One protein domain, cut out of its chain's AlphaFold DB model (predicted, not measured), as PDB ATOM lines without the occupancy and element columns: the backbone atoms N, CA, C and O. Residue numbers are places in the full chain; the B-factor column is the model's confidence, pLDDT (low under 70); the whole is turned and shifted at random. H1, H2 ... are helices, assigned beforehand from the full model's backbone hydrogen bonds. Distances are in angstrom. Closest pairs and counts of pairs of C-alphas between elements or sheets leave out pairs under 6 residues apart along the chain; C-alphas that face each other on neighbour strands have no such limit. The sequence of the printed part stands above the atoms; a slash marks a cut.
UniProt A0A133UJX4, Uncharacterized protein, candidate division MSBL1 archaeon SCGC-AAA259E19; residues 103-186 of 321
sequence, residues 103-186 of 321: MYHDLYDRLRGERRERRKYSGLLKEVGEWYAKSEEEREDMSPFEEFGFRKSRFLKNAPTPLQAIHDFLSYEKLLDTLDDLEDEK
ATOM      1  N   MET A 103      -9.764 -17.727 -70.364       82.75
ATOM      2  CA  MET A 103      -9.094 -17.134 -69.197       82.75
ATOM      3  C   MET A 103     -10.077 -16.363 -68.305       82.75
ATOM      4  O   MET A 103     -10.038 -16.476 -67.086       82.75
ATOM      5  N   TYR A 104     -11.006 -15.610 -68.900       83.19
ATOM      6  CA  TYR A 104     -12.070 -14.928 -68.158       83.19
ATOM      7  C   TYR A 104     -12.983 -15.898 -67.404       83.19
ATOM      8  O   TYR A 104     -13.426 -15.564 -66.306       83.19
ATOM      9  N   HIS A 105     -13.291 -17.061 -67.982       80.25
ATOM     10  CA  HIS A 105     -14.064 -18.104 -67.311       80.25
ATOM     11  C   HIS A 105     -13.313 -18.651 -66.097       80.25
ATOM     12  O   HIS A 105     -13.865 -18.607 -64.999       80.25
ATOM     13  N   ASP A 106     -12.050 -19.038 -66.267       83.06
ATOM     14  CA  ASP A 106     -11.217 -19.571 -65.182       83.06
ATOM     15  C   ASP A 106     -11.054 -18.546 -64.049       83.06
ATOM     16  O   ASP A 106     -11.256 -18.851 -62.871       83.06
ATOM     17  N   LEU A 107     -10.783 -17.285 -64.398       82.69
ATOM     18  CA  LEU A 107     -10.692 -16.177 -63.445       82.69
ATOM     19  C   LEU A 107     -12.011 -15.919 -62.716       82.69
ATOM     20  O   LEU A 107     -12.032 -15.614 -61.521       82.69
ATOM     21  N   TYR A 108     -13.131 -16.015 -63.430       78.00
ATOM     22  CA  TYR A 108     -14.447 -15.835 -62.836       78.00
ATOM     23  C   TYR A 108     -14.800 -16.978 -61.883       78.00
ATOM     24  O   TYR A 108     -15.384 -16.723 -60.824       78.00
ATOM     25  N   ASP A 109     -14.434 -18.210 -62.227       78.19
ATOM     26  CA  ASP A 109     -14.636 -19.376 -61.378       78.19
ATOM     27  C   ASP A 109     -13.746 -19.313 -60.132       78.19
ATOM     28  O   ASP A 109     -14.267 -19.480 -59.025       78.19
ATOM     29  N   ARG A 110     -12.475 -18.903 -60.267       82.62
ATOM     30  CA  ARG A 110     -11.592 -18.602 -59.127       82.62
ATOM     31  C   ARG A 110     -12.202 -17.541 -58.208       82.62
ATOM     32  O   ARG A 110     -12.394 -17.781 -57.019       82.62
ATOM     33  N   LEU A 111     -12.635 -16.405 -58.763       76.94
ATOM     34  CA  LEU A 111     -13.290 -15.337 -57.999       76.94
ATOM     35  C   LEU A 111     -14.580 -15.817 -57.314       76.94
ATOM     36  O   LEU A 111     -14.935 -15.360 -56.221       76.94
ATOM     37  N   ARG A 112     -15.348 -16.700 -57.961       74.06
ATOM     38  CA  ARG A 112     -16.532 -17.317 -57.351       74.06
ATOM     39  C   ARG A 112     -16.149 -18.225 -56.188       74.06
ATOM     40  O   ARG A 112     -16.853 -18.159 -55.176       74.06
ATOM     41  N   GLY A 113     -15.083 -19.009 -56.331       80.69
ATOM     42  CA  GLY A 113     -14.480 -19.831 -55.283       80.69
ATOM     43  C   GLY A 113     -14.092 -18.990 -54.071       80.69
ATOM     44  O   GLY A 113     -14.705 -19.128 -53.014       80.69
ATOM     45  N   GLU A 114     -13.230 -17.992 -54.260       80.56
ATOM     46  CA  GLU A 114     -12.795 -17.072 -53.199       80.56
ATOM     47  C   GLU A 114     -13.975 -16.377 -52.507       80.56
ATOM     48  O   GLU A 114     -14.030 -16.233 -51.285       80.56
ATOM     49  N   ARG A 115     -14.981 -15.937 -53.276       77.44
ATOM     50  CA  ARG A 115     -16.192 -15.334 -52.698       77.44
ATOM     51  C   ARG A 115     -17.002 -16.340 -51.894       77.44
ATOM     52  O   ARG A 115     -17.632 -15.938 -50.914       77.44
ATOM     53  N   ARG A 116     -17.067 -17.601 -52.324       79.75
ATOM     54  CA  ARG A 116     -17.765 -18.671 -51.605       79.75
ATOM     55  C   ARG A 116     -17.050 -18.958 -50.287       79.75
ATOM     56  O   ARG A 116     -17.715 -18.912 -49.254       79.75
ATOM     57  N   GLU A 117     -15.736 -19.134 -50.311       84.19
ATOM     58  CA  GLU A 117     -14.902 -19.313 -49.117       84.19
ATOM     59  C   GLU A 117     -15.012 -18.124 -48.168       84.19
ATOM     60  O   GLU A 117     -15.370 -18.273 -47.001       84.19
ATOM     61  N   ARG A 118     -14.830 -16.904 -48.674       83.69
ATOM     62  CA  ARG A 118     -14.948 -15.703 -47.849       83.69
ATOM     63  C   ARG A 118     -16.323 -15.600 -47.200       83.69
ATOM     64  O   ARG A 118     -16.412 -15.249 -46.026       83.69
ATOM     65  N   ARG A 119     -17.409 -15.896 -47.925       81.75
ATOM     66  CA  ARG A 119     -18.768 -15.925 -47.349       81.75
ATOM     67  C   ARG A 119     -18.922 -17.017 -46.295       81.75
ATOM     68  O   ARG A 119     -19.572 -16.766 -45.289       81.75
ATOM     69  N   LYS A 120     -18.335 -18.192 -46.515       86.31
ATOM     70  CA  LYS A 120     -18.334 -19.321 -45.579       86.31
ATOM     71  C   LYS A 120     -17.653 -18.931 -44.262       86.31
ATOM     72  O   LYS A 120     -18.304 -18.986 -43.221       86.31
ATOM     73  N   TYR A 121     -16.420 -18.423 -44.307       88.06
ATOM     74  CA  TYR A 121     -15.688 -18.012 -43.100       88.06
ATOM     75  C   TYR A 121     -16.267 -16.754 -42.442       88.06
ATOM     76  O   TYR A 121     -16.407 -16.707 -41.224       88.06
ATOM     77  N   SER A 122     -16.660 -15.736 -43.215       86.94
ATOM     78  CA  SER A 122     -17.296 -14.544 -42.627       86.94
ATOM     79  C   SER A 122     -18.663 -14.853 -42.016       86.94
ATOM     80  O   SER A 122     -19.003 -14.276 -40.987       86.94
ATOM     81  N   GLY A 123     -19.421 -15.778 -42.616       88.75
ATOM     82  CA  GLY A 123     -20.659 -16.304 -42.051       88.75
ATOM     83  C   GLY A 123     -20.414 -16.980 -40.706       88.75
ATOM     84  O   GLY A 123     -21.059 -16.606 -39.732       88.75
ATOM     85  N   LEU A 124     -19.425 -17.879 -40.626       91.94
ATOM     86  CA  LEU A 124     -19.029 -18.510 -39.365       91.94
ATOM     87  C   LEU A 124     -18.646 -17.473 -38.305       91.94
ATOM     88  O   LEU A 124     -19.178 -17.515 -37.206       91.94
ATOM     89  N   LEU A 125     -17.742 -16.539 -38.614       92.06
ATOM     90  CA  LEU A 125     -17.279 -15.551 -37.633       92.06
ATOM     91  C   LEU A 125     -18.423 -14.675 -37.111       92.06
ATOM     92  O   LEU A 125     -18.438 -14.310 -35.937       92.06
ATOM     93  N   LYS A 126     -19.391 -14.358 -37.976       91.94
ATOM     94  CA  LYS A 126     -20.608 -13.658 -37.578       91.94
ATOM     95  C   LYS A 126     -21.457 -14.516 -36.635       91.94
ATOM     96  O   LYS A 126     -21.834 -14.023 -35.579       91.94
ATOM     97  N   GLU A 127     -21.708 -15.778 -36.985       92.81
ATOM     98  CA  GLU A 127     -22.467 -16.718 -36.149       92.81
ATOM     99  C   GLU A 127     -21.788 -16.958 -34.791       92.81
ATOM    100  O   GLU A 127     -22.458 -16.931 -33.764       92.81
ATOM    101  N   VAL A 128     -20.458 -17.103 -34.755       93.12
ATOM    102  CA  VAL A 128     -19.665 -17.193 -33.516       93.12
ATOM    103  C   VAL A 128     -19.853 -15.932 -32.670       93.12
ATOM    104  O   VAL A 128     -20.130 -16.027 -31.478       93.12
ATOM    105  N   GLY A 129     -19.751 -14.743 -33.269       90.69
ATOM    106  CA  GLY A 129     -19.978 -13.488 -32.551       90.69
ATOM    107  C   GLY A 129     -21.389 -13.380 -31.966       90.69
ATOM    108  O   GLY A 129     -21.543 -12.976 -30.819       90.69
ATOM    109  N   GLU A 130     -22.411 -13.765 -32.731       91.62
ATOM    110  CA  GLU A 130     -23.816 -13.728 -32.305       91.62
ATOM    111  C   GLU A 130     -24.131 -14.771 -31.223       91.62
ATOM    112  O   GLU A 130     -24.815 -14.454 -30.253       91.62
ATOM    113  N   TRP A 131     -23.611 -15.993 -31.358       91.38
ATOM    114  CA  TRP A 131     -23.809 -17.078 -30.396       91.38
ATOM    115  C   TRP A 131     -23.144 -16.768 -29.059       91.38
ATOM    116  O   TRP A 131     -23.783 -16.824 -28.009       91.38
ATOM    117  N   TYR A 132     -21.863 -16.386 -29.095       90.56
ATOM    118  CA  TYR A 132     -21.075 -16.185 -27.884       90.56
ATOM    119  C   TYR A 132     -21.310 -14.840 -27.189       90.56
ATOM    120  O   TYR A 132     -20.866 -14.660 -26.056       90.56
ATOM    121  N   ALA A 133     -22.031 -13.913 -27.826       90.94
ATOM    122  CA  ALA A 133     -22.519 -12.701 -27.172       90.94
ATOM    123  C   ALA A 133     -23.689 -12.966 -26.207       90.94
ATOM    124  O   ALA A 133     -23.890 -12.172 -25.290       90.94
ATOM    125  N   LYS A 134     -24.441 -14.057 -26.410       89.00
ATOM    126  CA  LYS A 134     -25.532 -14.481 -25.521       89.00
ATOM    127  C   LYS A 134     -24.983 -15.168 -24.271       89.00
ATOM    128  O   LYS A 134     -23.977 -15.881 -24.366       89.00
ATOM    129  N   SER A 135     -25.646 -14.987 -23.130       86.25
ATOM    130  CA  SER A 135     -25.379 -15.776 -21.919       86.25
ATOM    131  C   SER A 135     -25.763 -17.249 -22.117       86.25
ATOM    132  O   SER A 135     -26.439 -17.594 -23.085       86.25
ATOM    133  N   GLU A 136     -25.324 -18.137 -21.221       81.88
ATOM    134  CA  GLU A 136     -25.728 -19.551 -21.266       81.88
ATOM    135  C   GLU A 136     -27.247 -19.709 -21.105       81.88
ATOM    136  O   GLU A 136     -27.867 -20.375 -21.927       81.88
ATOM    137  N   GLU A 137     -27.863 -18.990 -20.159       82.12
ATOM    138  CA  GLU A 137     -29.324 -18.967 -19.965       82.12
ATOM    139  C   GLU A 137     -30.064 -18.514 -21.237       82.12
ATOM    140  O   GLU A 137     -31.019 -19.149 -21.675       82.12
ATOM    141  N   GLU A 138     -29.580 -17.458 -21.903       84.62
ATOM    142  CA  GLU A 138     -30.166 -16.975 -23.160       84.62
ATOM    143  C   GLU A 138     -30.022 -17.974 -24.314       84.62
ATOM    144  O   GLU A 138     -30.760 -17.867 -25.295       84.62
ATOM    145  N   ARG A 139     -29.050 -18.895 -24.247       83.38
ATOM    146  CA  ARG A 139     -28.884 -19.959 -25.242       83.38
ATOM    147  C   ARG A 139     -29.797 -21.143 -24.951       83.38
ATOM    148  O   ARG A 139     -30.383 -21.666 -25.891       83.38
ATOM    149  N   GLU A 140     -29.931 -21.537 -23.689       80.06
ATOM    150  CA  GLU A 140     -30.837 -22.613 -23.268       80.06
ATOM    151  C   GLU A 140     -32.306 -22.268 -23.551       80.06
ATOM    152  O   GLU A 140     -33.081 -23.134 -23.953       80.06
ATOM    153  N   ASP A 141     -32.670 -20.988 -23.434       83.12
ATOM    154  CA  ASP A 141     -34.018 -20.490 -23.713       83.12
ATOM    155  C   ASP A 141     -34.296 -20.226 -25.210       83.12
ATOM    156  O   ASP A 141     -35.393 -19.779 -25.567       83.12
ATOM    157  N   MET A 142     -33.334 -20.474 -26.115       82.19
ATOM    158  CA  MET A 142     -33.548 -20.232 -27.547       82.19
ATOM    159  C   MET A 142     -34.625 -21.148 -28.114       82.19
ATOM    160  O   MET A 142     -34.612 -22.368 -27.962       82.19
ATOM    161  N   SER A 143     -35.540 -20.555 -28.879       81.31
ATOM    162  CA  SER A 143     -36.495 -21.347 -29.643       81.31
ATOM    163  C   SER A 143     -35.799 -22.083 -30.801       81.31
ATOM    164  O   SER A 143     -34.866 -21.541 -31.402       81.31
ATOM    165  N   PRO A 144     -36.311 -23.250 -31.241       77.88
ATOM    166  CA  PRO A 144     -35.776 -23.954 -32.413       77.88
ATOM    167  C   PRO A 144     -35.704 -23.091 -33.687       77.88
ATOM    168  O   PRO A 144     -34.884 -23.333 -34.570       77.88
ATOM    169  N   PHE A 145     -36.555 -22.063 -33.800       75.50
ATOM    170  CA  PHE A 145     -36.537 -21.120 -34.921       75.50
ATOM    171  C   PHE A 145     -35.353 -20.146 -34.859       75.50
ATOM    172  O   PHE A 145     -34.768 -19.823 -35.891       75.50
ATOM    173  N   GLU A 146     -34.988 -19.684 -33.664       77.31
ATOM    174  CA  GLU A 146     -33.799 -18.853 -33.462       77.31
ATOM    175  C   GLU A 146     -32.526 -19.670 -33.662       77.31
ATOM    176  O   GLU A 146     -31.589 -19.194 -34.303       77.31
ATOM    177  N   GLU A 147     -32.522 -20.924 -33.209       74.19
ATOM    178  CA  GLU A 147     -31.421 -21.854 -33.456       74.19
ATOM    179  C   GLU A 147     -31.224 -22.151 -34.947       74.19
ATOM    180  O   GLU A 147     -30.091 -22.224 -35.418       74.19
ATOM    181  N   PHE A 148     -32.312 -22.255 -35.719       74.19
ATOM    182  CA  PHE A 148     -32.253 -22.460 -37.170       74.19
ATOM    183  C   PHE A 148     -31.535 -21.319 -37.913       74.19
ATOM    184  O   PHE A 148     -31.045 -21.505 -39.030       74.19
ATOM    185  N   GLY A 149     -31.440 -20.135 -37.299       74.50
ATOM    186  CA  GLY A 149     -30.647 -19.018 -37.814       74.50
ATOM    187  C   GLY A 149     -29.145 -19.316 -37.899       74.50
ATOM    188  O   GLY A 149     -28.461 -18.719 -38.731       74.50
ATOM    189  N   PHE A 150     -28.648 -20.267 -37.102       80.00
ATOM    190  CA  PHE A 150     -27.245 -20.669 -37.046       80.00
ATOM    191  C   PHE A 150     -27.004 -21.896 -37.925       80.00
ATOM    192  O   PHE A 150     -27.244 -23.038 -37.531       80.00
ATOM    193  N   ARG A 151     -26.481 -21.685 -39.137       78.50
ATOM    194  CA  ARG A 151     -26.200 -22.788 -40.073       78.50
ATOM    195  C   ARG A 151     -25.059 -23.679 -39.600       78.50
ATOM    196  O   ARG A 151     -24.929 -24.806 -40.075       78.50
ATOM    197  N   LYS A 152     -24.208 -23.163 -38.714       83.19
ATOM    198  CA  LYS A 152     -23.060 -23.855 -38.126       83.19
ATOM    199  C   LYS A 152     -23.300 -24.198 -36.654       83.19
ATOM    200  O   LYS A 152     -22.339 -24.437 -35.930       83.19
ATOM    201  N   SER A 153     -24.567 -24.290 -36.231       82.06
ATOM    202  CA  SER A 153     -24.978 -24.581 -34.849       82.06
ATOM    203  C   SER A 153     -24.258 -25.778 -34.226       82.06
ATOM    204  O   SER A 153     -23.849 -25.691 -33.076       82.06
ATOM    205  N   ARG A 154     -23.996 -26.847 -34.989       83.12
ATOM    206  CA  ARG A 154     -23.242 -28.022 -34.510       83.12
ATOM    207  C   ARG A 154     -21.842 -27.685 -33.992       83.12
ATOM    208  O   ARG A 154     -21.418 -28.253 -32.999       83.12
ATOM    209  N   PHE A 155     -21.131 -26.748 -34.614       87.12
ATOM    210  CA  PHE A 155     -19.816 -26.313 -34.126       87.12
ATOM    211  C   PHE A 155     -19.933 -25.375 -32.921       87.12
ATOM    212  O   PHE A 155     -19.029 -25.294 -32.101       87.12
ATOM    213  N   LEU A 156     -21.043 -24.645 -32.819       88.31
ATOM    214  CA  LEU A 156     -21.263 -23.651 -31.770       88.31
ATOM    215  C   LEU A 156     -21.749 -24.283 -30.463       88.31
ATOM    216  O   LEU A 156     -21.323 -23.849 -29.400       88.31
ATOM    217  N   LYS A 157     -22.620 -25.298 -30.548       85.25
ATOM    218  CA  LYS A 157     -23.189 -26.011 -29.395       85.25
ATOM    219  C   LYS A 157     -22.160 -26.894 -28.685       85.25
ATOM    220  O   LYS A 157     -22.158 -26.944 -27.464       85.25
ATOM    221  N   ASN A 158     -21.280 -27.550 -29.445       82.69
ATOM    222  CA  ASN A 158     -20.293 -28.487 -28.893       82.69
ATOM    223  C   ASN A 158     -19.005 -27.813 -28.407       82.69
ATOM    224  O   ASN A 158     -18.194 -28.437 -27.727       82.69
ATOM    225  N   ALA A 159     -18.803 -26.542 -28.747       87.38
ATOM    226  CA  ALA A 159     -17.616 -25.809 -28.355       87.38
ATOM    227  C   ALA A 159     -17.878 -24.991 -27.077       87.38
ATOM    228  O   ALA A 159     -18.828 -24.209 -27.029       87.38
ATOM    229  N   PRO A 160     -17.017 -25.084 -26.049       86.19
ATOM    230  CA  PRO A 160     -17.135 -24.253 -24.851       86.19
ATOM    231  C   PRO A 160     -16.670 -22.810 -25.092       86.19
ATOM    232  O   PRO A 160     -17.017 -21.900 -24.340       86.19
ATOM    233  N   THR A 161     -15.851 -22.576 -26.122       89.31
ATOM    234  CA  THR A 161     -15.267 -21.259 -26.402       89.31
ATOM    235  C   THR A 161     -15.342 -20.903 -27.887       89.31
ATOM    236  O   THR A 161     -15.293 -21.795 -28.738       89.31
ATOM    237  N   PRO A 162     -15.352 -19.597 -28.231       91.06
ATOM    238  CA  PRO A 162     -15.312 -19.148 -29.623       91.06
ATOM    239  C   PRO A 162     -14.125 -19.715 -30.405       91.06
ATOM    240  O   PRO A 162     -14.258 -20.062 -31.576       91.06
ATOM    241  N   LEU A 163     -12.957 -19.803 -29.758       89.44
ATOM    242  CA  LEU A 163     -11.745 -20.332 -30.380       89.44
ATOM    243  C   LEU A 163     -11.888 -21.819 -30.689       89.44
ATOM    244  O   LEU A 163     -11.494 -22.232 -31.775       89.44
ATOM    245  N   GLN A 164     -12.499 -22.589 -29.784       88.00
ATOM    246  CA  GLN A 164     -12.775 -24.000 -30.030       88.00
ATOM    247  C   GLN A 164     -13.758 -24.172 -31.196       88.00
ATOM    248  O   GLN A 164     -13.478 -24.941 -32.102       88.00
ATOM    249  N   ALA A 165     -14.832 -23.378 -31.266       90.25
ATOM    250  CA  ALA A 165     -15.793 -23.456 -32.373       90.25
ATOM    251  C   ALA A 165     -15.147 -23.168 -33.740       90.25
ATOM    252  O   ALA A 165     -15.451 -23.820 -34.740       90.25
ATOM    253  N   ILE A 166     -14.250 -22.176 -33.790       90.31
ATOM    254  CA  ILE A 166     -13.488 -21.848 -35.001       90.31
ATOM    255  C   ILE A 166     -12.530 -22.989 -35.344       90.31
ATOM    256  O   ILE A 166     -12.462 -23.388 -36.504       90.31
ATOM    257  N   HIS A 167     -11.806 -23.512 -34.356       88.94
ATOM    258  CA  HIS A 167     -10.887 -24.630 -34.540       88.94
ATOM    259  C   HIS A 167     -11.603 -25.870 -35.086       88.94
ATOM    260  O   HIS A 167     -11.167 -26.444 -36.080       88.94
ATOM    261  N   ASP A 168     -12.726 -26.243 -34.483       88.50
ATOM    262  CA  ASP A 168     -13.542 -27.396 -34.855       88.50
ATOM    263  C   ASP A 168     -14.091 -27.263 -36.273       88.50
ATOM    264  O   ASP A 168     -14.048 -28.205 -37.064       88.50
ATOM    265  N   PHE A 169     -14.549 -26.061 -36.629       90.62
ATOM    266  CA  PHE A 169     -14.969 -25.762 -37.990       90.62
ATOM    267  C   PHE A 169     -13.822 -25.919 -38.989       90.62
ATOM    268  O   PHE A 169     -13.982 -26.591 -40.000       90.62
ATOM    269  N   LEU A 170     -12.664 -25.310 -38.718       89.69
ATOM    270  CA  LEU A 170     -11.508 -25.386 -39.613       89.69
ATOM    271  C   LEU A 170     -10.986 -26.817 -39.753       89.69
ATOM    272  O   LEU A 170     -10.623 -27.217 -40.854       89.69
ATOM    273  N   SER A 171     -10.992 -27.584 -38.665       88.69
ATOM    274  CA  SER A 171     -10.583 -28.991 -38.662       88.69
ATOM    275  C   SER A 171     -11.526 -29.837 -39.512       88.69
ATOM    276  O   SER A 171     -11.074 -30.645 -40.313       88.69
ATOM    277  N   TYR A 172     -12.833 -29.597 -39.401       89.50
ATOM    278  CA  TYR A 172     -13.825 -30.277 -40.227       89.50
ATOM    279  C   TYR A 172     -13.712 -29.918 -41.711       89.50
ATOM    280  O   TYR A 172     -13.813 -30.798 -42.554       89.50
ATOM    281  N   GLU A 173     -13.498 -28.646 -42.051       90.19
ATOM    282  CA  GLU A 173     -13.303 -28.260 -43.454       90.19
ATOM    283  C   GLU A 173     -12.030 -28.889 -44.027       90.19
ATOM    284  O   GLU A 173     -12.069 -29.438 -45.118       90.19
ATOM    285  N   LYS A 174     -10.944 -28.920 -43.249       90.38
ATOM    286  CA  LYS A 174      -9.708 -29.601 -43.643       90.38
ATOM    287  C   LYS A 174      -9.902 -31.109 -43.844       90.38
ATOM    288  O   LYS A 174      -9.305 -31.673 -44.754       90.38
ATOM    289  N   LEU A 175     -10.728 -31.752 -43.015       91.69
ATOM    290  CA  LEU A 175     -11.103 -33.155 -43.198       91.69
ATOM    291  C   LEU A 175     -11.813 -33.370 -44.537       91.69
ATOM    292  O   LEU A 175     -11.476 -34.312 -45.241       91.69
ATOM    293  N   LEU A 176     -12.764 -32.501 -44.897       91.88
ATOM    294  CA  LEU A 176     -13.451 -32.594 -46.189       91.88
ATOM    295  C   LEU A 176     -12.490 -32.384 -47.361       91.88
ATOM    296  O   LEU A 176     -12.481 -33.206 -48.265       91.88
ATOM    297  N   ASP A 177     -11.637 -31.359 -47.300       90.81
ATOM    298  CA  ASP A 177     -10.631 -31.109 -48.343       90.81
ATOM    299  C   ASP A 177      -9.695 -32.329 -48.507       90.81
ATOM    300  O   ASP A 177      -9.362 -32.732 -49.615       90.81
ATOM    301  N   THR A 178      -9.320 -32.977 -47.397       91.44
ATOM    302  CA  THR A 178      -8.475 -34.182 -47.427       91.44
ATOM    303  C   THR A 178      -9.212 -35.398 -48.000       91.44
ATOM    304  O   THR A 178      -8.593 -36.243 -48.643       91.44
ATOM    305  N   LEU A 179     -10.520 -35.521 -47.759       92.94
ATOM    306  CA  LEU A 179     -11.339 -36.579 -48.354       92.94
ATOM    307  C   LEU A 179     -11.501 -36.381 -49.864       92.94
ATOM    308  O   LEU A 179     -11.431 -37.369 -50.590       92.94
ATOM    309  N   ASP A 180     -11.659 -35.135 -50.324       90.75
ATOM    310  CA  ASP A 180     -11.673 -34.795 -51.754       90.75
ATOM    311  C   ASP A 180     -10.353 -35.252 -52.418       90.75
ATOM    312  O   ASP A 180     -10.382 -35.939 -53.439       90.75
ATOM    313  N   ASP A 181      -9.201 -34.969 -51.791       89.81
ATOM    314  CA  ASP A 181      -7.889 -35.418 -52.286       89.81
ATOM    315  C   ASP A 181      -7.789 -36.957 -52.375       89.81
ATOM    316  O   ASP A 181      -7.298 -37.502 -53.364       89.81
ATOM    317  N   LEU A 182      -8.261 -37.685 -51.353       89.31
ATOM    318  CA  LEU A 182      -8.213 -39.156 -51.333       89.31
ATOM    319  C   LEU A 182      -9.126 -39.796 -52.392       89.31
ATOM    320  O   LEU A 182      -8.773 -40.833 -52.963       89.31
ATOM    321  N   GLU A 183     -10.285 -39.193 -52.665       89.12
ATOM    322  CA  GLU A 183     -11.202 -39.642 -53.718       89.12
ATOM    323  C   GLU A 183     -10.581 -39.469 -55.111       89.12
ATOM    324  O   GLU A 183     -10.637 -40.390 -55.936       89.12
ATOM    325  N   ASP A 184      -9.896 -38.348 -55.349       88.56
ATOM    326  CA  ASP A 184      -9.141 -38.112 -56.584       88.56
ATOM    327  C   ASP A 184      -7.984 -39.118 -56.759       88.56
ATOM    328  O   ASP A 184      -7.707 -39.576 -57.877       88.56
ATOM    329  N   GLU A 185      -7.342 -39.520 -55.658       88.31
ATOM    330  CA  GLU A 185      -6.291 -40.546 -55.626       88.31
ATOM    331  C   GLU A 185      -6.841 -41.987 -55.791       88.31
ATOM    332  O   GLU A 185      -6.076 -42.902 -56.116       88.31
ATOM    333  N   LYS A 186      -8.164 -42.195 -55.657       85.69
ATOM    334  CA  LYS A 186      -8.861 -43.504 -55.680       85.69
ATOM    335  C   LYS A 186      -8.317 -44.512 -54.671       85.69
ATOM    336  O   LYS A 186      -8.185 -45.704 -54.971       85.69
TER     337      LYS A 186
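AT A GLANCE: This is residues 103 to 186 of the 321 residues of an uncharacterized protein of candidate division MSBL1 archaeon SCGC-AAA259E19 (UniProt A0A133UJX4). Two long helices, H1 and H5, meet near one end of each and open into a V, their far ends sticking out as free arms. At the closed end, the short helices H2, H3 and H4 form a loop of chain between them, with H4 packed on H5. The printed part has 84 residues, all helix in class, with five named helices in the order H1 to H5 and no named strand. It is loose, with a radius of gyration of the C-alphas of 16.3 A, and spans 52 by 30 by 22 A.

HOW THE PARTS SIT: H1, residues 103 to 133, touches H5, residues 162 to 185, with residues 124 to 132 alone; the closest C-alphas, of Val 128 and Pro 162, are 6.2 A apart. They run opposite ways at a shallow tilt of 32 degrees, only just short of steep. H2, residues 136 to 140, is close to H1 but not clearly touching, the closest C-alphas, of Trp 131 and Arg 139, being 7.8 A apart. H3, residues 144 to 147, touches no helix. H4, residues 153 to 157, touches H5; the closest C-alphas, of Phe 155 and Ala 165, are 5.2 A apart. Every O i to N i+4 pair is within hydrogen-bond range in H1, H2, H4 and H5; H3 is too short for such a pair.

IN THESE COORDINATES: H1 begins at C-alpha 103 (-9.094, -17.134, -69.197) and is 44.3 A long from first to last C-alpha. H5 is 34.9 A long and ends at C-alpha 185 (-6.291, -40.546, -55.626).

THE WHOLE: The C-alphas farthest apart, of Met 103 and Glu 137, are 53.3 A apart. The printed part has no cut, its four links between helices are tight, and no printed residue has a pLDDT under 70.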